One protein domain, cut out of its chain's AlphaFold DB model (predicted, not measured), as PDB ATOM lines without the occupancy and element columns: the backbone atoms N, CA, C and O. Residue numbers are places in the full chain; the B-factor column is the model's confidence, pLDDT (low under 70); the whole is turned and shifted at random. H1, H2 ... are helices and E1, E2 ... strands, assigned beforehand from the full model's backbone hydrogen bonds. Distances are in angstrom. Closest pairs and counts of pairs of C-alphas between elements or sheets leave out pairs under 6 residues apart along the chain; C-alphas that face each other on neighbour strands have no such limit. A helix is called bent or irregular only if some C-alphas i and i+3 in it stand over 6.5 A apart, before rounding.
ATOM      1  N   ILE A   3     187.971 199.168 253.921       79.06
ATOM      2  CA  ILE A   3     188.544 198.863 252.609       79.06
ATOM      3  C   ILE A   3     187.979 197.551 252.057       79.06
ATOM      4  O   ILE A   3     187.678 196.623 252.807       79.06
ATOM      5  N   PHE A   4     187.862 197.479 250.729       80.56
ATOM      6  CA  PHE A   4     187.336 196.332 249.990       80.56
ATOM      7  C   PHE A   4     188.435 195.700 249.133       80.56
ATOM      8  O   PHE A   4     189.104 196.406 248.375       80.56
ATOM      9  N   ILE A   5     188.608 194.383 249.228       74.56
ATOM     10  CA  ILE A   5     189.734 193.658 248.628       74.56
ATOM     11  C   ILE A   5     189.231 192.530 247.742       74.56
ATOM     12  O   ILE A   5     188.373 191.759 248.147       74.56
ATOM     13  N   ASP A   6     189.799 192.422 246.545       77.00
ATOM     14  CA  ASP A   6     189.597 191.289 245.639       77.00
ATOM     15  C   ASP A   6     190.629 190.181 245.959       77.00
ATOM     16  O   ASP A   6     191.824 190.375 245.681       77.00
ATOM     17  N   PRO A   7     190.221 189.055 246.576       67.56
ATOM     18  CA  PRO A   7     191.144 188.027 247.053       67.56
ATOM     19  C   PRO A   7     191.845 187.264 245.917       67.56
ATOM     20  O   PRO A   7     192.972 186.813 246.114       67.56
ATOM     21  N   GLU A   8     191.270 187.197 244.709       68.69
ATOM     22  CA  GLU A   8     191.902 186.534 243.552       68.69
ATOM     23  C   GLU A   8     193.161 187.273 243.085       68.69
ATOM     24  O   GLU A   8     194.126 186.674 242.614       68.69
ATOM     25  N   ARG A   9     193.171 188.602 243.220       59.88
ATOM     26  CA  ARG A   9     194.287 189.452 242.776       59.88
ATOM     27  C   ARG A   9     195.311 189.730 243.869       59.88
ATOM     28  O   ARG A   9     196.430 190.151 243.572       59.88
ATOM     29  N   PHE A  10     194.923 189.552 245.129       62.53
ATOM     30  CA  PHE A  10     195.687 190.002 246.290       62.53
ATOM     31  C   PHE A  10     195.820 188.938 247.384       62.53
ATOM     32  O   PHE A  10     196.046 189.299 248.539       62.53
ATOM     33  N   SER A  11     195.787 187.655 247.013       56.91
ATOM     34  CA  SER A  11     195.887 186.491 247.912       56.91
ATOM     35  C   SER A  11     197.101 186.500 248.861       56.91
ATOM     36  O   SER A  11     197.065 185.877 249.916       56.91
ATOM     37  N   GLY A  12     198.165 187.244 248.526       52.75
ATOM     38  CA  GLY A  12     199.378 187.422 249.341       52.75
ATOM     39  C   GLY A  12     199.397 188.622 250.303       52.75
ATOM     40  O   GLY A  12     200.446 188.942 250.868       52.75
ATOM     41  N   SER A  13     198.290 189.351 250.464       57.53
ATOM     42  CA  SER A  13     198.265 190.639 251.177       57.53
ATOM     43  C   SER A  13     197.720 190.497 252.603       57.53
ATOM     44  O   SER A  13     196.520 190.342 252.783       57.53
ATOM     45  N   SER A  14     198.563 190.622 253.637       58.94
ATOM     46  CA  SER A  14     198.094 190.571 255.036       58.94
ATOM     47  C   SER A  14     197.642 191.952 255.529       58.94
ATOM     48  O   SER A  14     198.408 192.716 256.119       58.94
ATOM     49  N   TYR A  15     196.379 192.293 255.267       62.00
ATOM     50  CA  TYR A  15     195.741 193.490 255.832       62.00
ATOM     51  C   TYR A  15     195.530 193.350 257.344       62.00
ATOM     52  O   TYR A  15     195.695 194.319 258.088       62.00
ATOM     53  N   ARG A  16     195.328 192.115 257.816       57.53
ATOM     54  CA  ARG A  16     195.304 191.775 259.244       57.53
ATOM     55  C   ARG A  16     196.609 192.122 259.953       57.53
ATOM     56  O   ARG A  16     196.584 192.732 261.019       57.53
ATOM     57  N   ALA A  17     197.757 191.861 259.326       46.03
ATOM     58  CA  ALA A  17     199.059 192.236 259.878       46.03
ATOM     59  C   ALA A  17     199.294 193.754 259.947       46.03
ATOM     60  O   ALA A  17     200.159 194.195 260.707       46.03
ATOM     61  N   ALA A  18     198.542 194.543 259.177       62.44
ATOM     62  CA  ALA A  18     198.548 196.000 259.230       62.44
ATOM     63  C   ALA A  18     197.505 196.567 260.209       62.44
ATOM     64  O   ALA A  18     197.280 197.767 260.176       62.44
ATOM     65  N   GLY A  19     196.875 195.734 261.051       69.25
ATOM     66  CA  GLY A  19     195.883 196.148 262.053       69.25
ATOM     67  C   GLY A  19     194.441 196.227 261.539       69.25
ATOM     68  O   GLY A  19     193.561 196.680 262.266       69.25
ATOM     69  N   TRP A  20     194.176 195.785 260.305       80.56
ATOM     70  CA  TRP A  20     192.828 195.778 259.738       80.56
ATOM     71  C   TRP A  20     192.087 194.481 260.077       80.56
ATOM     72  O   TRP A  20     192.557 193.383 259.801       80.56
ATOM     73  N   GLN A  21     190.896 194.597 260.642       77.81
ATOM     74  CA  GLN A  21     190.030 193.492 261.017       77.81
ATOM     75  C   GLN A  21     189.100 193.121 259.854       77.81
ATOM     76  O   GLN A  21     188.427 193.993 259.316       77.81
ATOM     77  N   PRO A  22     189.029 191.850 259.446       81.25
ATOM     78  CA  PRO A  22     188.036 191.395 258.477       81.25
ATOM     79  C   PRO A  22     186.640 191.446 259.113       81.25
ATOM     80  O   PRO A  22     186.477 191.089 260.279       81.25
ATOM     81  N   ILE A  23     185.623 191.846 258.356       83.50
ATOM     82  CA  ILE A  23     184.231 191.835 258.847       83.50
ATOM     83  C   ILE A  23     183.271 191.059 257.946       83.50
ATOM     84  O   ILE A  23     182.112 190.875 258.303       83.50
ATOM     85  N   GLY A  24     183.742 190.566 256.800       83.25
ATOM     86  CA  GLY A  24     182.956 189.718 255.911       83.25
ATOM     87  C   GLY A  24     183.302 189.955 254.450       83.25
ATOM     88  O   GLY A  24     184.388 190.428 254.125       83.25
ATOM     89  N   SER A  25     182.363 189.642 253.564       86.50
ATOM     90  CA  SER A  25     182.509 189.853 252.127       86.50
ATOM     91  C   SER A  25     181.257 190.477 251.529       86.50
ATOM     92  O   SER A  25     180.150 190.220 251.994       86.50
ATOM     93  N   THR A  26     181.420 191.253 250.466       83.94
ATOM     94  CA  THR A  26     180.329 191.859 249.700       83.94
ATOM     95  C   THR A  26     180.526 191.630 248.203       83.94
ATOM     96  O   THR A  26     181.610 191.261 247.756       83.94
ATOM     97  N   LYS A  27     179.491 191.873 247.403       87.25
ATOM     98  CA  LYS A  27     179.569 191.904 245.938       87.25
ATOM     99  C   LYS A  27     179.239 193.312 245.479       87.25
ATOM    100  O   LYS A  27     178.271 193.903 245.949       87.25
ATOM    101  N   GLY A  28     180.056 193.868 244.589       74.25
ATOM    102  CA  GLY A  28     180.043 195.311 244.364       74.25
ATOM    103  C   GLY A  28     180.155 195.763 242.918       74.25
ATOM    104  O   GLY A  28     180.163 194.977 241.968       74.25
ATOM    105  N   TYR A  29     180.243 197.082 242.793       72.56
ATOM    106  CA  TYR A  29     180.399 197.797 241.539       72.56
ATOM    107  C   TYR A  29     181.873 198.200 241.327       72.56
ATOM    108  O   TYR A  29     182.615 198.435 242.286       72.56
ATOM    109  N   GLU A  30     182.308 198.292 240.070       76.38
ATOM    110  CA  GLU A  30     183.548 198.962 239.661       76.38
ATOM    111  C   GLU A  30     183.233 200.382 239.200       76.38
ATOM    112  O   GLU A  30     182.181 200.638 238.613       76.38
ATOM    113  N   ARG A  31     184.150 201.316 239.456       72.12
ATOM    114  CA  ARG A  31     184.031 202.698 238.990       72.12
ATOM    115  C   ARG A  31     184.614 202.814 237.585       72.12
ATOM    116  O   ARG A  31     185.784 202.510 237.373       72.12
ATOM    117  N   LEU A  32     183.812 203.300 236.647       83.25
ATOM    118  CA  LEU A  32     184.227 203.628 235.287       83.25
ATOM    119  C   LEU A  32     184.468 205.140 235.159       83.25
ATOM    120  O   LEU A  32     184.083 205.923 236.028       83.25
ATOM    121  N   LYS A  33     185.081 205.575 234.046       78.75
ATOM    122  CA  LYS A  33     185.276 207.010 233.742       78.75
ATOM    123  C   LYS A  33     183.961 207.809 233.774       78.75
ATOM    124  O   LYS A  33     183.987 208.990 234.098       78.75
ATOM    125  N   LYS A  34     182.825 207.166 233.478       70.94
ATOM    126  CA  LYS A  34     181.472 207.685 233.712       70.94
ATOM    127  C   LYS A  34     180.618 206.588 234.354       70.94
ATOM    128  O   LYS A  34     180.237 205.638 233.682       70.94
ATOM    129  N   GLY A  35     180.334 206.730 235.647       82.69
ATOM    130  CA  GLY A  35     179.418 205.857 236.388       82.69
ATOM    131  C   GLY A  35     180.055 204.610 237.007       82.69
ATOM    132  O   GLY A  35     181.275 204.498 237.133       82.69
ATOM    133  N   TYR A  36     179.194 203.684 237.422       83.06
ATOM    134  CA  TYR A  36     179.559 202.447 238.105       83.06
ATOM    135  C   TYR A  36     178.930 201.249 237.390       83.06
ATOM    136  O   TYR A  36     177.774 201.320 236.975       83.06
ATOM    137  N   ARG A  37     179.669 200.146 237.257       83.44
ATOM    138  CA  ARG A  37     179.165 198.887 236.687       83.44
ATOM    139  C   ARG A  37     179.163 197.802 237.751       83.44
ATOM    140  O   ARG A  37     180.188 197.575 238.386       83.44
ATOM    141  N   TYR A  38     178.036 197.118 237.934       82.00
ATOM    142  CA  TYR A  38     177.978 195.962 238.825       82.00
ATOM    143  C   TYR A  38     178.771 194.808 238.217       82.00
ATOM    144  O   TYR A  38     178.518 194.438 237.073       82.00
ATOM    145  N   HIS A  39     179.729 194.251 238.956       80.31
ATOM    146  CA  HIS A  39     180.587 193.178 238.440       80.31
ATOM    147  C   HIS A  39     180.387 191.839 239.156       80.31
ATOM    148  O   HIS A  39     181.013 190.855 238.777       80.31
ATOM    149  N   GLY A  40     179.601 191.782 240.238       79.06
ATOM    150  CA  GLY A  40     179.272 190.541 240.960       79.06
ATOM    151  C   GLY A  40     180.431 189.840 241.690       79.06
ATOM    152  O   GLY A  40     180.178 188.990 242.540       79.06
ATOM    153  N   LYS A  41     181.690 190.202 241.408       81.75
ATOM    154  CA  LYS A  41     182.877 189.685 242.110       81.75
ATOM    155  C   LYS A  41     182.820 189.918 243.618       81.75
ATOM    156  O   LYS A  41     182.483 191.020 244.065       81.75
ATOM    157  N   VAL A  42     183.198 188.878 244.360       79.50
ATOM    158  CA  VAL A  42     183.291 188.878 245.821       79.50
ATOM    159  C   VAL A  42     184.487 189.725 246.244       79.50
ATOM    160  O   VAL A  42     185.597 189.542 245.756       79.50
ATOM    161  N   LYS A  43     184.242 190.674 247.143       83.38
ATOM    162  CA  LYS A  43     185.256 191.496 247.792       83.38
ATOM    163  C   LYS A  43     185.207 191.246 249.285       83.38
ATOM    164  O   LYS A  43     184.141 191.353 249.883       83.38
ATOM    165  N   GLU A  44     186.343 190.965 249.892       84.88
ATOM    166  CA  GLU A  44     186.475 190.936 251.342       84.88
ATOM    167  C   GLU A  44     186.464 192.366 251.894       84.88
ATOM    168  O   GLU A  44     187.049 193.277 251.303       84.88
ATOM    169  N   VAL A  45     185.787 192.572 253.019       81.62
ATOM    170  CA  VAL A  45     185.658 193.862 253.696       81.62
ATOM    171  C   VAL A  45     186.519 193.844 254.948       81.62
ATOM    172  O   VAL A  45     186.386 192.959 255.796       81.62
ATOM    173  N   TYR A  46     187.379 194.848 255.073       80.75
ATOM    174  CA  TYR A  46     188.272 195.024 256.208       80.75
ATOM    175  C   TYR A  46     188.068 196.397 256.839       80.75
ATOM    176  O   TYR A  46     187.903 197.389 256.131       80.75
ATOM    177  N   VAL A  47     188.148 196.471 258.164       77.50
ATOM    178  CA  VAL A  47     188.040 197.705 258.943       77.50
ATOM    179  C   VAL A  47     189.282 197.938 259.787       77.50
ATOM    180  O   VAL A  47     189.794 197.033 260.426       77.50
ATOM    181  N   TYR A  48     189.782 199.163 259.818       80.00
ATOM    182  CA  TYR A  48     190.843 199.572 260.732       80.00
ATOM    183  C   TYR A  48     190.225 200.218 261.964       80.00
ATOM    184  O   TYR A  48     189.499 201.215 261.826       80.00
ATOM    185  N   VAL A  49     190.520 199.662 263.140       71.12
ATOM    186  CA  VAL A  49     190.106 200.232 264.425       71.12
ATOM    187  C   VAL A  49     190.970 201.458 264.689       71.12
ATOM    188  O   VAL A  49     192.182 201.352 264.838       71.12
ATOM    189  N   VAL A  50     190.335 202.629 264.666       75.94
ATOM    190  CA  VAL A  50     191.008 203.923 264.848       75.94
ATOM    191  C   VAL A  50     191.128 204.279 266.334       75.94
ATOM    192  O   VAL A  50     192.106 204.906 266.711       75.94
ATOM    193  N   GLU A  51     190.170 203.842 267.160       77.75
ATOM    194  CA  GLU A  51     190.137 204.073 268.608       77.75
ATOM    195  C   GLU A  51     189.977 202.736 269.344       77.75
ATOM    196  O   GLU A  51     188.919 202.099 269.300       77.75
ATOM    197  N   GLU A  52     191.059 202.279 269.971       63.62
ATOM    198  CA  GLU A  52     191.146 200.975 270.636       63.62
ATOM    199  C   GLU A  52     190.308 200.944 271.928       63.62
ATOM    200  O   GLU A  52     189.769 199.894 272.293       63.62
ATOM    201  N   GLU A  53     190.094 202.103 272.567       65.38
ATOM    202  CA  GLU A  53     189.274 202.236 273.774       65.38
ATOM    203  C   GLU A  53     187.792 202.518 273.492       65.38
ATOM    204  O   GLU A  53     187.021 202.705 274.432       65.38
ATOM    205  N   PHE A  54     187.334 202.479 272.236       72.25
ATOM    206  CA  PHE A  54     185.947 202.815 271.878       72.25
ATOM    207  C   PHE A  54     184.905 202.055 272.714       72.25
ATOM    208  O   PHE A  54     183.905 202.622 273.141       72.25
ATOM    209  N   ARG A  55     185.173 200.781 273.028       61.53
ATOM    210  CA  ARG A  55     184.317 199.954 273.898       61.53
ATOM    211  C   ARG A  55     184.247 200.460 275.338       61.53
ATOM    212  O   ARG A  55     183.202 200.343 275.963       61.53
ATOM    213  N   ARG A  56     185.347 201.012 275.849       65.62
ATOM    214  CA  ARG A  56     185.439 201.631 277.174       65.62
ATOM    215  C   ARG A  56     184.710 202.975 277.186       65.62
ATOM    216  O   ARG A  56     183.950 203.231 278.110       65.62
ATOM    217  N   ILE A  57     184.868 203.756 276.115       76.25
ATOM    218  CA  ILE A  57     184.165 205.029 275.883       76.25
ATOM    219  C   ILE A  57     182.639 204.834 275.899       76.25
ATOM    220  O   ILE A  57     181.926 205.684 276.419       76.25
ATOM    221  N   ILE A  58     182.134 203.700 275.396       74.75
ATOM    222  CA  ILE A  58     180.694 203.366 275.407       74.75
ATOM    223  C   ILE A  58     180.265 202.436 276.560       74.75
ATOM    224  O   ILE A  58     179.132 201.957 276.562       74.75
ATOM    225  N   GLY A  59     181.145 202.146 277.527       72.56
ATOM    226  CA  GLY A  59     180.791 201.415 278.752       72.56
ATOM    227  C   GLY A  59     180.597 199.892 278.633       72.56
ATOM    228  O   GLY A  59     179.848 199.315 279.414       72.56
TER     229      GLY A  59
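Overview. This is residues 3 to 59 of the 482 residues of an uncharacterized protein of Candidatus Hakubanella thermoalkaliphilus (UniProt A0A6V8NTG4). A long, strongly bent hairpin of two strands, E2 and E3, makes the body, with the short strand E1 alongside E3 and a loop that bears the small helix H1 bulging out to one side. Beyond E3 a tail sticks out, residues 51 to 59, of which 54 to 57 belong to H2. The printed part has 57 residues, in the order E1, H1, E2, E3, H2; its antiparallel sheet runs E1, E3, E2, and the class is mixed, helices and strands. It is loose, with a radius of gyration of the C-alphas of 14.7 A, and elongated, spanning 43 by 27 by 18 A.

Arrangement. Look first at E3, residues 36 to 48, the inner strand of a strongly twisted sheet. It forms a hairpin with E2, residues 20 to 31: N 43 and O 26 are within hydrogen-bond range at 2.8 A. E2 bends by 94 degrees at residue 23, and E3 by 102 degrees at residue 39. On E3's other side find E1, residues 3 to 5, antiparallel at 119 degrees, with N 5 and O 44 2.8 A apart. H1, residues 7 to 10, only grazes the sheet with residues 7 to 8; its closest C-alpha pair with E3 is Pro 7 and Lys 43, 6.9 A. E1, H1 and E2 form a split strand-helix-strand unit, two strands of one sheet that are not neighbours, with a helix between them along the chain and E3 between them in the sheet, and its crossover is right-handed. H2, residues 54 to 57, is not on the sheet. Both helices are too short for an O i to N i+4 pair; the single O i to N i+3 pair is within range in H2, not in H1.

Along the chain. Find C-alpha 3, where E1 begins, at (188.544, 198.863, 252.609). E2 measures 23.6 A; E3 runs 25.4 A to C-alpha 48 at (190.843, 199.572, 260.732). H2 ends at C-alpha 57, (184.165, 205.029, 275.883).

Size, cuts and confidence. The C-alphas farthest apart, of Lys 33 and Gly 59, are 45.6 A apart. The printed part has no cut and no long link. Confidence is under 70 at residues 7 to 19, 52 to 53 and 55 to 56.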